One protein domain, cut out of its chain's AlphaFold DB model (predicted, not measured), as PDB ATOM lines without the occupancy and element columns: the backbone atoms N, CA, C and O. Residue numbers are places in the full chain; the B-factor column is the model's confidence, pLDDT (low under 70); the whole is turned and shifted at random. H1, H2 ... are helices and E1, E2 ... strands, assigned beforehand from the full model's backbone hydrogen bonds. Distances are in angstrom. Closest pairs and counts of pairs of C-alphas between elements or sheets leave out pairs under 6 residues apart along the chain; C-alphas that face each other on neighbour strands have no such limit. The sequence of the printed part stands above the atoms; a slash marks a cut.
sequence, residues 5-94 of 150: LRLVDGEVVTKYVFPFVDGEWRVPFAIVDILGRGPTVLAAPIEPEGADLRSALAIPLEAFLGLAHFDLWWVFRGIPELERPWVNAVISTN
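Overview. This is residues 5 to 94 of the 150 residues of an uncharacterized protein of uncultured euryarchaeote Rifle_16ft_4_minimus_37664 (UniProt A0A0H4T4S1). A strongly twisted sheet of five strands curls part of the way round, with its edge strands E1 and E5 brought toward each other but the ring not closed, and three short helices gather beyond one side of it. At one end of the longest distance lies Pro 48 in the link from E4 to E5, and at the other lies H3, which packs on H1 and H2. The printed part has 90 residues, with named elements in the order E1 E2 E3 E4 E5 H1 H2 H3; the sheet runs in that same strand order, antiparallel throughout, and the class is mixed. The whole is compact, with a radius of gyration of the C-alphas of 12.5 A and spans of 32 by 32 by 21 A.

Arrangement. Start at the sheet, a meander, each strand the antiparallel neighbour of the one before: E1, residues 5 to 7, E2, 10 to 22, E3, 29 to 34, E4, 40 to 43, and E5, 53 to 55. E2 bends by 86 degrees at residue 15, and its pairing is staggered: residues 10 to 12 pair with E1, residues 14 to 20 with E3. Look for N 7 and O 10 at 2.8 A between E1 and E2, N 18 and O 31 at 2.7 A between E2 and E3, N 30 and O 42 at 2.8 A between E3 and E4, and N 41 and O 54 at 2.7 A between E4 and E5. The closest C-alphas of E1 and E5, those of Leu 7 and Leu 53, are 7.8 A apart. Residues 21 to 22 of E2 also pair, antiparallel, with residues 67 to 68. Now move to H2, residues 73 to 78, which is only just on the sheet, with 5 pairs of C-alphas within 10 A, and only grazes it with residues 73 to 76. H2 and H3, residues 84 to 92, form a helical hairpin: they touch, closest at the C-alphas of Trp 73 and Ile 91, 6.1 A, with a shallow tilt of 16 degrees, opposite ways. H1, residues 61 to 64, touches H3, closest at the C-alphas of Leu 61 and Trp 86, 6.1 A. H1 and H2 are apart. In H3 every O i to N i+4 pair is within hydrogen-bond range; in H2 0 of 2 are, beside 3 of 3 O i to N i+3 pairs, and H1 is too short for an O i to N i+4 pair.

Along the chain. Find C-alpha 5 at (-36.378, -0.701, 40.056), where E1 begins. E2 runs 29.2 A from C-alpha 10 to C-alpha 22 at (-41.289, -9.257, 20.155), and E3 measures 15.4 A. H3 runs 12.2 A to C-alpha 92 at (-46.526, -20.473, 25.358).

Size, cuts and confidence. The two C-alphas farthest apart, those of Pro 48 and Arg 84, are 34.7 A apart. The printed part has no cut, and no link is long. Look at the B-factor column: the mean pLDDT of the printed part is 76.6, and residues under 70 include 5 to 14, 35 to 39 and 41 to 52.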
ATOM      1  N   LEU A   5     -35.499  -1.501  40.897       56.38
ATOM      2  CA  LEU A   5     -36.378  -0.701  40.056       56.38
ATOM      3  C   LEU A   5     -36.682   0.594  40.788       56.38
ATOM      4  O   LEU A   5     -37.198   0.577  41.906       56.38
ATOM      5  N   ARG A   6     -36.358   1.713  40.143       55.50
ATOM      6  CA  ARG A   6     -36.826   3.020  40.580       55.50
ATOM      7  C   ARG A   6     -38.257   3.179  40.077       55.50
ATOM      8  O   ARG A   6     -38.508   3.043  38.883       55.50
ATOM      9  N   LEU A   7     -39.186   3.391  40.992       55.97
ATOM     10  CA  LEU A   7     -40.579   3.720  40.714       55.97
ATOM     11  C   LEU A   7     -40.796   5.203  41.000       55.97
ATOM     12  O   LEU A   7     -39.995   5.825  41.702       55.97
ATOM     13  N   VAL A   8     -41.899   5.741  40.489       49.72
ATOM     14  CA  VAL A   8     -42.300   7.140  40.708       49.72
ATOM     15  C   VAL A   8     -42.411   7.462  42.211       49.72
ATOM     16  O   VAL A   8     -42.005   8.541  42.638       49.72
ATOM     17  N   ASP A   9     -42.830   6.485  43.024       49.31
ATOM     18  CA  ASP A   9     -43.095   6.657  44.462       49.31
ATOM     19  C   ASP A   9     -42.043   6.013  45.394       49.31
ATOM     20  O   ASP A   9     -42.225   5.982  46.612       49.31
ATOM     21  N   GLY A  10     -40.944   5.456  44.863       55.06
ATOM     22  CA  GLY A  10     -39.909   4.807  45.684       55.06
ATOM     23  C   GLY A  10     -39.054   3.767  44.956       55.06
ATOM     24  O   GLY A  10     -39.176   3.562  43.755       55.06
ATOM     25  N   GLU A  11     -38.162   3.087  45.678       60.53
ATOM     26  CA  GLU A  11     -37.320   2.012  45.131       60.53
ATOM     27  C   GLU A  11     -37.860   0.642  45.554       60.53
ATOM     28  O   GLU A  11     -38.132   0.410  46.734       60.53
ATOM     29  N   VAL A  12     -38.004  -0.284  44.602       63.84
ATOM     30  CA  VAL A  12     -38.448  -1.656  44.879       63.84
ATOM     31  C   VAL A  12     -37.376  -2.661  44.473       63.84
ATOM     32  O   VAL A  12     -36.794  -2.598  43.386       63.84
ATOM     33  N   VAL A  13     -37.131  -3.628  45.359       64.75
ATOM     34  CA  VAL A  13     -36.245  -4.763  45.089       64.75
ATOM     35  C   VAL A  13     -37.048  -5.871  44.416       64.75
ATOM     36  O   VAL A  13     -37.923  -6.485  45.026       64.75
ATOM     37  N   THR A  14     -36.731  -6.146  43.151       69.38
ATOM     38  CA  THR A  14     -37.286  -7.307  42.444       69.38
ATOM     39  C   THR A  14     -36.488  -8.560  42.760       69.38
ATOM     40  O   THR A  14     -35.256  -8.536  42.830       69.38
ATOM     41  N   LYS A  15     -37.189  -9.680  42.917       70.94
ATOM     42  CA  LYS A  15     -36.573 -11.005  42.962       70.94
ATOM     43  C   LYS A  15     -36.219 -11.457  41.544       70.94
ATOM     44  O   LYS A  15     -35.077 -11.853  41.295       70.94
ATOM     45  N   TYR A  16     -37.172 -11.301  40.622       75.06
ATOM     46  CA  TYR A  16     -37.025 -11.608  39.201       75.06
ATOM     47  C   TYR A  16     -37.660 -10.526  38.322       75.06
ATOM     48  O   TYR A  16     -38.642  -9.890  38.705       75.06
ATOM     49  N   VAL A  17     -37.081 -10.338  37.136       78.94
ATOM     50  CA  VAL A  17     -37.609  -9.492  36.061       78.94
ATOM     51  C   VAL A  17     -37.675 -10.371  34.825       78.94
ATOM     52  O   VAL A  17     -36.664 -10.962  34.456       78.94
ATOM     53  N   PHE A  18     -38.844 -10.429  34.200       84.12
ATOM     54  CA  PHE A  18     -39.167 -11.276  33.059       84.12
ATOM     55  C   PHE A  18     -39.505 -10.393  31.852       84.12
ATOM     56  O   PHE A  18     -40.675 -10.054  31.665       84.12
ATOM     57  N   PRO A  19     -38.515  -9.954  31.056       88.81
ATOM     58  CA  PRO A  19     -38.777  -9.188  29.843       88.81
ATOM     59  C   PRO A  19     -39.457 -10.069  28.797       88.81
ATOM     60  O   PRO A  19     -38.994 -11.179  28.522       88.81
ATOM     61  N   PHE A  20     -40.525  -9.555  28.195       92.31
ATOM     62  CA  PHE A  20     -41.137 -10.144  27.012       92.31
ATOM     63  C   PHE A  20     -40.597  -9.418  25.788       92.31
ATOM     64  O   PHE A  20     -40.433  -8.205  25.821       92.31
ATOM     65  N   VAL A  21     -40.283 -10.161  24.735       94.50
ATOM     66  CA  VAL A  21     -39.564  -9.681  23.556       94.50
ATOM     67  C   VAL A  21     -40.377 -10.012  22.309       94.50
ATOM     68  O   VAL A  21     -40.810 -11.153  22.154       94.50
ATOM     69  N   ASP A  22     -40.597  -9.041  21.429       94.81
ATOM     70  CA  ASP A  22     -41.289  -9.257  20.155       94.81
ATOM     71  C   ASP A  22     -40.355  -9.810  19.054       94.81
ATOM     72  O   ASP A  22     -39.145  -9.978  19.246       94.81
ATOM     73  N   GLY A  23     -40.909 -10.102  17.872       93.44
ATOM     74  CA  GLY A  23     -40.128 -10.565  16.713       93.44
ATOM     75  C   GLY A  23     -39.071  -9.559  16.230       93.44
ATOM     76  O   GLY A  23     -38.064  -9.951  15.644       93.44
ATOM     77  N   GLU A  24     -39.244  -8.278  16.553       95.44
ATOM     78  CA  GLU A  24     -38.303  -7.196  16.261       95.44
ATOM     79  C   GLU A  24     -37.278  -6.971  17.381       95.44
ATOM     80  O   GLU A  24     -36.491  -6.021  17.308       95.44
ATOM     81  N   TRP A  25     -37.243  -7.860  18.378       95.25
ATOM     82  CA  TRP A  25     -36.360  -7.814  19.541       95.25
ATOM     83  C   TRP A  25     -36.615  -6.618  20.470       95.25
ATOM     84  O   TRP A  25     -35.765  -6.269  21.289       95.25
ATOM     85  N   ARG A  26     -37.793  -5.996  20.395       93.81
ATOM     86  CA  ARG A  26     -38.217  -4.923  21.302       93.81
ATOM     87  C   ARG A  26     -38.879  -5.513  22.533       93.81
ATOM     88  O   ARG A  26     -39.487  -6.578  22.472       93.81
ATOM     89  N   VAL A  27     -38.788  -4.795  23.645       91.00
ATOM     90  CA  VAL A  27     -39.409  -5.186  24.910       91.00
ATOM     91  C   VAL A  27     -40.640  -4.310  25.146       91.00
ATOM     92  O   VAL A  27     -40.476  -3.172  25.577       91.00
ATOM     93  N   PRO A  28     -41.868  -4.786  24.866       88.62
ATOM     94  CA  PRO A  28     -43.083  -4.023  25.165       88.62
ATOM     95  C   PRO A  28     -43.385  -3.942  26.666       88.62
ATOM     96  O   PRO A  28     -43.917  -2.945  27.148       88.62
ATOM     97  N   PHE A  29     -43.062  -4.988  27.426       87.19
ATOM     98  CA  PHE A  29     -43.212  -5.002  28.878       87.19
ATOM     99  C   PHE A  29     -42.327  -6.071  29.518       87.19
ATOM    100  O   PHE A  29     -41.843  -6.999  28.865       87.19
ATOM    101  N   ALA A  30     -42.149  -5.955  30.828       86.12
ATOM    102  CA  ALA A  30     -41.616  -7.008  31.668       86.12
ATOM    103  C   ALA A  30     -42.604  -7.334  32.789       86.12
ATOM    104  O   ALA A  30     -43.323  -6.466  33.277       86.12
ATOM    105  N   ILE A  31     -42.628  -8.583  33.234       83.62
ATOM    106  CA  ILE A  31     -43.310  -8.949  34.477       83.62
ATOM    107  C   ILE A  31     -42.263  -9.016  35.576       83.62
ATOM    108  O   ILE A  31     -41.155  -9.497  35.358       83.62
ATOM    109  N   VAL A  32     -42.580  -8.504  36.754       80.19
ATOM    110  CA  VAL A  32     -41.672  -8.459  37.893       80.19
ATOM    111  C   VAL A  32     -42.266  -9.233  39.058       80.19
ATOM    112  O   VAL A  32     -43.436  -9.074  39.411       80.19
ATOM    113  N   ASP A  33     -41.434 -10.084  39.650       76.31
ATOM    114  CA  ASP A  33     -41.708 -10.727  40.931       76.31
ATOM    115  C   ASP A  33     -41.103  -9.847  42.028       76.31
ATOM    116  O   ASP A  33     -39.876  -9.706  42.132       76.31
ATOM    117  N   ILE A  34     -41.968  -9.194  42.799       74.75
ATOM    118  CA  ILE A  34     -41.589  -8.289  43.882       74.75
ATOM    119  C   ILE A  34     -41.742  -9.041  45.197       74.75
ATOM    120  O   ILE A  34     -42.806  -9.567  45.511       74.75
ATOM    121  N   LEU A  35     -40.685  -9.051  46.005       67.75
ATOM    122  CA  LEU A  35     -40.695  -9.777  47.269       67.75
ATOM    123  C   LEU A  35     -41.788  -9.227  48.204       67.75
ATOM    124  O   LEU A  35     -41.782  -8.048  48.549       67.75
ATOM    125  N   GLY A  36     -42.724 -10.090  48.607       65.31
ATOM    126  CA  GLY A  36     -43.847  -9.720  49.477       65.31
ATOM    127  C   GLY A  36     -45.027  -9.034  48.773       65.31
ATOM    128  O   GLY A  36     -45.928  -8.557  49.459       65.31
ATOM    129  N   ARG A  37     -45.051  -8.980  47.432       65.75
ATOM    130  CA  ARG A  37     -46.196  -8.528  46.618       65.75
ATOM    131  C   ARG A  37     -46.519  -9.559  45.524       65.75
ATOM    132  O   ARG A  37     -45.691 -10.403  45.205       65.75
ATOM    133  N   GLY A  38     -47.728  -9.497  44.961       63.03
ATOM    134  CA  GLY A  38     -48.116 -10.313  43.801       63.03
ATOM    135  C   GLY A  38     -47.367  -9.927  42.512       63.03
ATOM    136  O   GLY A  38     -46.666  -8.907  42.483       63.03
ATOM    137  N   PRO A  39     -47.513 -10.705  41.420       65.19
ATOM    138  CA  PRO A  39     -46.850 -10.414  40.155       65.19
ATOM    139  C   PRO A  39     -47.332  -9.076  39.608       65.19
ATOM    140  O   PRO A  39     -48.532  -8.808  39.504       65.19
ATOM    141  N   THR A  40     -46.380  -8.233  39.238       70.50
ATOM    142  CA  THR A  40     -46.670  -6.878  38.782       70.50
ATOM    143  C   THR A  40     -46.053  -6.671  37.407       70.50
ATOM    144  O   THR A  40     -45.006  -7.224  37.091       70.50
ATOM    145  N   VAL A  41     -46.721  -5.917  36.554       65.81
ATOM    146  CA  VAL A  41     -46.256  -5.544  35.225       65.81
ATOM    147  C   VAL A  41     -45.497  -4.255  35.315       65.81
ATOM    148  O   VAL A  41     -45.967  -3.269  35.874       65.81
ATOM    149  N   LEU A  42     -44.336  -4.296  34.698       67.56
ATOM    150  CA  LEU A  42     -43.496  -3.174  34.393       67.56
ATOM    151  C   LEU A  42     -43.689  -2.865  32.909       67.56
ATOM    152  O   LEU A  42     -43.246  -3.640  32.058       67.56
ATOM    153  N   ALA A  43     -44.360  -1.762  32.581       61.94
ATOM    154  CA  ALA A  43     -44.344  -1.285  31.202       61.94
ATOM    155  C   ALA A  43     -42.890  -0.983  30.807       61.94
ATOM    156  O   ALA A  43     -42.152  -0.363  31.575       61.94
ATOM    157  N   ALA A  44     -42.469  -1.475  29.643       58.84
ATOM    158  CA  ALA A  44     -41.186  -1.119  29.062       58.84
ATOM    159  C   ALA A  44     -41.439  -0.089  27.946       58.84
ATOM    160  O   ALA A  44     -42.459  -0.174  27.260       58.84
ATOM    161  N   PRO A  45     -40.550   0.895  27.755       55.94
ATOM    162  CA  PRO A  45     -39.278   1.106  28.452       55.94
ATOM    163  C   PRO A  45     -39.424   1.500  29.933       55.94
ATOM    164  O   PRO A  45     -40.381   2.160  30.320       55.94
ATOM    165  N   ILE A  46     -38.435   1.131  30.759       57.41
ATOM    166  CA  ILE A  46     -38.279   1.738  32.089       57.41
ATOM    167  C   ILE A  46     -37.779   3.163  31.855       57.41
ATOM    168  O   ILE A  46     -36.645   3.345  31.397       57.41
ATOM    169  N   GLU A  47     -38.623   4.152  32.122       58.50
ATOM    170  CA  GLU A  47     -38.245   5.555  31.976       58.50
ATOM    171  C   GLU A  47     -37.372   6.028  33.158       58.50
ATOM    172  O   GLU A  47     -37.479   5.485  34.267       58.50
ATOM    173  N   PRO A  48     -36.469   7.007  32.952       49.94
ATOM    174  CA  PRO A  48     -35.631   7.578  34.013       49.94
ATOM    175  C   PRO A  48     -36.418   8.105  35.223       49.94
ATOM    176  O   PRO A  48     -35.918   8.059  36.351       49.94
ATOM    177  N   GLU A  49     -37.645   8.577  34.992       57.19
ATOM    178  CA  GLU A  49     -38.584   9.114  35.984       57.19
ATOM    179  C   GLU A  49     -39.191   8.022  36.886       57.19
ATOM    180  O   GLU A  49     -39.847   8.322  37.883       57.19
ATOM    181  N   GLY A  50     -38.914   6.755  36.577       57.69
ATOM    182  CA  GLY A  50     -39.411   5.586  37.278       57.69
ATOM    183  C   GLY A  50     -40.461   4.838  36.465       57.69
ATOM    184  O   GLY A  50     -40.952   5.312  35.446       57.69
ATOM    185  N   ALA A  51     -40.789   3.627  36.902       64.50
ATOM    186  CA  ALA A  51     -41.745   2.790  36.192       64.50
ATOM    187  C   ALA A  51     -43.134   2.772  36.848       64.50
ATOM    188  O   ALA A  51     -43.246   2.703  38.072       64.50
ATOM    189  N   ASP A  52     -44.179   2.782  36.016       66.44
ATOM    190  CA  ASP A  52     -45.562   2.530  36.430       66.44
ATOM    191  C   ASP A  52     -45.784   1.017  36.565       66.44
ATOM    192  O   ASP A  52     -45.601   0.250  35.612       66.44
ATOM    193  N   LEU A  53     -46.140   0.594  37.775       73.06
ATOM    194  CA  LEU A  53     -46.371  -0.798  38.122       73.06
ATOM    195  C   LEU A  53     -47.867  -1.099  38.103       73.06
ATOM    196  O   LEU A  53     -48.623  -0.612  38.941       73.06
ATOM    197  N   ARG A  54     -48.288  -1.973  37.189       75.38
ATOM    198  CA  ARG A  54     -49.694  -2.387  37.050       75.38
ATOM    199  C   ARG A  54     -49.878  -3.841  37.432       75.38
ATOM    200  O   ARG A  54     -48.940  -4.622  37.371       75.38
ATOM    201  N   SER A  55     -51.088  -4.247  37.796       76.75
ATOM    202  CA  SER A  55     -51.362  -5.674  38.002       76.75
ATOM    203  C   SER A  55     -51.053  -6.477  36.734       76.75
ATOM    204  O   SER A  55     -51.453  -6.076  35.639       76.75
ATOM    205  N   ALA A  56     -50.399  -7.635  36.873       76.69
ATOM    206  CA  ALA A  56     -50.194  -8.551  35.748       76.69
ATOM    207  C   ALA A  56     -51.493  -9.092  35.149       76.69
ATOM    208  O   ALA A  56     -51.551  -9.378  33.954       76.69
ATOM    209  N   LEU A  57     -52.555  -9.120  35.952       74.00
ATOM    210  CA  LEU A  57     -53.897  -9.500  35.520       74.00
ATOM    211  C   LEU A  57     -54.529  -8.493  34.550       74.00
ATOM    212  O   LEU A  57     -55.508  -8.826  33.894       74.00
ATOM    213  N   ALA A  58     -53.987  -7.277  34.438       80.81
ATOM    214  CA  ALA A  58     -54.465  -6.291  33.473       80.81
ATOM    215  C   ALA A  58     -53.951  -6.548  32.044       80.81
ATOM    216  O   ALA A  58     -54.441  -5.917  31.110       80.81
ATOM    217  N   ILE A  59     -52.967  -7.440  31.858       81.94
ATOM    218  CA  ILE A  59     -52.500  -7.827  30.524       81.94
ATOM    219  C   ILE A  59     -53.511  -8.803  29.917       81.94
ATOM    220  O   ILE A  59     -53.699  -9.891  30.473       81.94
ATOM    221  N   PRO A  60     -54.127  -8.462  28.774       86.25
ATOM    222  CA  PRO A  60     -55.044  -9.368  28.110       86.25
ATOM    223  C   PRO A  60     -54.272 -10.526  27.452       86.25
ATOM    224  O   PRO A  60     -53.107 -10.379  27.080       86.25
ATOM    225  N   LEU A  61     -54.902 -11.696  27.314       88.69
ATOM    226  CA  LEU A  61     -54.224 -12.923  26.863       88.69
ATOM    227  C   LEU A  61     -53.568 -12.761  25.485       88.69
ATOM    228  O   LEU A  61     -52.475 -13.275  25.242       88.69
ATOM    229  N   GLU A  62     -54.215 -12.018  24.594       89.75
ATOM    230  CA  GLU A  62     -53.738 -11.717  23.249       89.75
ATOM    231  C   GLU A  62     -52.454 -10.886  23.231       89.75
ATOM    232  O   GLU A  62     -51.706 -10.966  22.262       89.75
ATOM    233  N   ALA A  63     -52.136 -10.144  24.298       89.25
ATOM    234  CA  ALA A  63     -50.898  -9.370  24.363       89.25
ATOM    235  C   ALA A  63     -49.651 -10.264  24.427       89.25
ATOM    236  O   ALA A  63     -48.560  -9.804  24.113       89.25
ATOM    237  N   PHE A  64     -49.796 -11.541  24.800       90.31
ATOM    238  CA  PHE A  64     -48.709 -12.522  24.740       90.31
ATOM    239  C   PHE A  64     -48.492 -13.085  23.327       90.31
ATOM    240  O   PHE A  64     -47.476 -13.739  23.067       90.31
ATOM    241  N   LEU A  65     -49.421 -12.848  22.393       90.12
ATOM    242  CA  LEU A  65     -49.249 -13.251  21.002       90.12
ATOM    243  C   LEU A  65     -48.088 -12.474  20.382       90.12
ATOM    244  O   LEU A  65     -47.934 -11.274  20.575       90.12
ATOM    245  N   GLY A  66     -47.247 -13.182  19.631       91.94
ATOM    246  CA  GLY A  66     -46.064 -12.583  19.014       91.94
ATOM    247  C   GLY A  66     -44.947 -12.204  19.991       91.94
ATOM    248  O   GLY A  66     -44.001 -11.552  19.562       91.94
ATOM    249  N   LEU A  67     -45.021 -12.622  21.262       94.50
ATOM    250  CA  LEU A  67     -43.959 -12.403  22.244       94.50
ATOM    251  C   LEU A  67     -43.228 -13.695  22.609       94.50
ATOM    252  O   LEU A  67     -43.780 -14.796  22.543       94.50
ATOM    253  N   ALA A  68     -41.981 -13.529  23.034       94.75
ATOM    254  CA  ALA A  68     -41.116 -14.545  23.605       94.75
ATOM    255  C   ALA A  68     -40.561 -14.075  24.960       94.75
ATOM    256  O   ALA A  68     -40.290 -12.894  25.146       94.75
ATOM    257  N   HIS A  69     -40.334 -14.990  25.899       92.75
ATOM    258  CA  HIS A  69     -39.560 -14.714  27.110       92.75
ATOM    259  C   HIS A  69     -38.622 -15.878  27.417       92.75
ATOM    260  O   HIS A  69     -38.917 -17.037  27.120       92.75
ATOM    261  N   PHE A  70     -37.503 -15.579  28.065       90.44
ATOM    262  CA  PHE A  70     -36.584 -16.582  28.586       90.44
ATOM    263  C   PHE A  70     -36.491 -16.423  30.097       90.44
ATOM    264  O   PHE A  70     -35.874 -15.468  30.555       90.44
ATOM    265  N   ASP A  71     -37.112 -17.336  30.849       74.31
ATOM    266  CA  ASP A  71     -36.829 -17.567  32.271       74.31
ATOM    267  C   ASP A  71     -37.665 -18.748  32.833       74.31
ATOM    268  O   ASP A  71     -38.362 -19.483  32.116       74.31
ATOM    269  N   LEU A  72     -37.586 -18.911  34.155       69.56
ATOM    270  CA  LEU A  72     -38.296 -19.809  35.058       69.56
ATOM    271  C   LEU A  72     -39.825 -19.619  35.021       69.56
ATOM    272  O   LEU A  72     -40.439 -19.107  35.955       69.56
ATOM    273  N   TRP A  73     -40.472 -20.137  33.975       72.12
ATOM    274  CA  TRP A  73     -41.936 -20.151  33.821       72.12
ATOM    275  C   TRP A  73     -42.719 -20.699  35.028       72.12
ATOM    276  O   TRP A  73     -43.907 -20.422  35.173       72.12
ATOM    277  N   TRP A  74     -42.088 -21.505  35.888       74.06
ATOM    278  CA  TRP A  74     -42.731 -22.073  37.074       74.06
ATOM    279  C   TRP A  74     -43.088 -21.020  38.123       74.06
ATOM    280  O   TRP A  74     -43.993 -21.275  38.915       74.06
ATOM    281  N   VAL A  75     -42.452 -19.843  38.101       73.75
ATOM    282  CA  VAL A  75     -42.811 -18.723  38.984       73.75
ATOM    283  C   VAL A  75     -44.283 -18.355  38.799       73.75
ATOM    284  O   VAL A  75     -44.988 -18.163  39.783       73.75
ATOM    285  N   PHE A  76     -44.795 -18.397  37.567       75.69
ATOM    286  CA  PHE A  76     -46.201 -18.104  37.274       75.69
ATOM    287  C   PHE A  76     -47.177 -19.202  37.726       75.69
ATOM    288  O   PHE A  76     -48.359 -18.926  37.883       75.69
ATOM    289  N   ARG A  77     -46.722 -20.445  37.962       70.81
ATOM    290  CA  ARG A  77     -47.595 -21.522  38.479       70.81
ATOM    291  C   ARG A  77     -47.882 -21.402  39.974       70.81
ATOM    292  O   ARG A  77     -48.849 -21.988  40.442       70.81
ATOM    293  N   GLY A  78     -47.013 -20.721  40.719       67.06
ATOM    294  CA  GLY A  78     -47.108 -20.612  42.175       67.06
ATOM    295  C   GLY A  78     -47.985 -19.462  42.665       67.06
ATOM    296  O   GLY A  78     -47.993 -19.212  43.864       67.06
ATOM    297  N   ILE A  79     -48.667 -18.751  41.763       71.31
ATOM    298  CA  ILE A  79     -49.399 -17.521  42.068       71.31
ATOM    299  C   ILE A  79     -50.902 -17.829  42.018       71.31
ATOM    300  O   ILE A  79     -51.430 -18.018  40.918       71.31
ATOM    301  N   PRO A  80     -51.586 -17.922  43.174       68.94
ATOM    302  CA  PRO A  80     -52.985 -18.352  43.250       68.94
ATOM    303  C   PRO A  80     -53.960 -17.495  42.439       68.94
ATOM    304  O   PRO A  80     -54.980 -17.998  41.979       68.94
ATOM    305  N   GLU A  81     -53.655 -16.211  42.263       74.88
ATOM    306  CA  GLU A  81     -54.508 -15.233  41.587       74.88
ATOM    307  C   GLU A  81     -54.452 -15.333  40.056       74.88
ATOM    308  O   GLU A  81     -55.285 -14.738  39.376       74.88
ATOM    309  N   LEU A  82     -53.476 -16.058  39.494       76.88
ATOM    310  CA  LEU A  82     -53.346 -16.215  38.048       76.88
ATOM    311  C   LEU A  82     -54.203 -17.382  37.554       76.88
ATOM    312  O   LEU A  82     -53.921 -18.554  37.819       76.88
ATOM    313  N   GLU A  83     -55.222 -17.070  36.758       84.44
ATOM    314  CA  GLU A  83     -56.046 -18.094  36.130       84.44
ATOM    315  C   GLU A  83     -55.245 -18.944  35.129       84.44
ATOM    316  O   GLU A  83     -54.318 -18.483  34.452       84.44
ATOM    317  N   ARG A  84     -55.647 -20.210  34.974       86.19
ATOM    318  CA  ARG A  84     -54.966 -21.178  34.099       86.19
ATOM    319  C   ARG A  84     -54.776 -20.698  32.647       86.19
ATOM    320  O   ARG A  84     -53.693 -20.948  32.114       86.19
ATOM    321  N   PRO A  85     -55.747 -20.030  31.985       88.25
ATOM    322  CA  PRO A  85     -55.545 -19.503  30.634       88.25
ATOM    323  C   PRO A  85     -54.403 -18.487  30.557       88.25
ATOM    324  O   PRO A  85     -53.596 -18.545  29.632       88.25
ATOM    325  N   TRP A  86     -54.285 -17.619  31.562       87.88
ATOM    326  CA  TRP A  86     -53.223 -16.620  31.645       87.88
ATOM    327  C   TRP A  86     -51.854 -17.277  31.821       87.88
ATOM    328  O   TRP A  86     -50.917 -16.998  31.072       87.88
ATOM    329  N   VAL A  87     -51.754 -18.244  32.739       86.31
ATOM    330  CA  VAL A  87     -50.517 -19.014  32.948       86.31
ATOM    331  C   VAL A  87     -50.108 -19.763  31.675       86.31
ATOM    332  O   VAL A  87     -48.931 -19.781  31.317       86.31
ATOM    333  N   ASN A  88     -51.067 -20.352  30.956       88.31
ATOM    334  CA  ASN A  88     -50.803 -21.029  29.688       88.31
ATOM    335  C   ASN A  88     -50.316 -20.057  28.604       88.31
ATOM    336  O   ASN A  88     -49.369 -20.388  27.889       88.31
ATOM    337  N   ALA A  89     -50.916 -18.865  28.506       90.00
ATOM    338  CA  ALA A  89     -50.489 -17.831  27.566       90.00
ATOM    339  C   ALA A  89     -49.024 -17.444  27.815       90.00
ATOM    340  O   ALA A  89     -48.215 -17.504  26.889       90.00
ATOM    341  N   VAL A  90     -48.635 -17.199  29.071       89.06
ATOM    342  CA  VAL A  90     -47.231 -16.931  29.418       89.06
ATOM    343  C   VAL A  90     -46.326 -18.116  29.084       89.06
ATOM    344  O   VAL A  90     -45.308 -17.930  28.419       89.06
ATOM    345  N   ILE A  91     -46.685 -19.346  29.468       89.06
ATOM    346  CA  ILE A  91     -45.875 -20.542  29.171       89.06
ATOM    347  C   ILE A  91     -45.638 -20.704  27.661       89.06
ATOM    348  O   ILE A  91     -44.541 -21.101  27.265       89.06
ATOM    349  N   SER A  92     -46.623 -20.367  26.823       90.75
ATOM    350  CA  SER A  92     -46.526 -20.473  25.358       90.75
ATOM    351  C   SER A  92     -45.493 -19.531  24.724       90.75
ATOM    352  O   SER A  92     -45.037 -19.767  23.605       90.75
ATOM    353  N   THR A  93     -45.089 -18.484  25.448       92.88
ATOM    354  CA  THR A  93     -44.046 -17.545  25.012       92.88
ATOM    355  C   THR A  93     -42.639 -17.996  25.419       92.88
ATOM    356  O   THR A  93     -41.661 -17.364  25.034       92.88
ATOM    357  N   ASN A  94     -42.484 -19.076  26.194       92.62
ATOM    358  CA  ASN A  94     -41.167 -19.460  26.703       92.62
ATOM    359  C   ASN A  94     -40.268 -20.070  25.610       92.62
ATOM    360  O   ASN A  94     -40.678 -21.006  24.918       92.62
TER     361      ASN A  94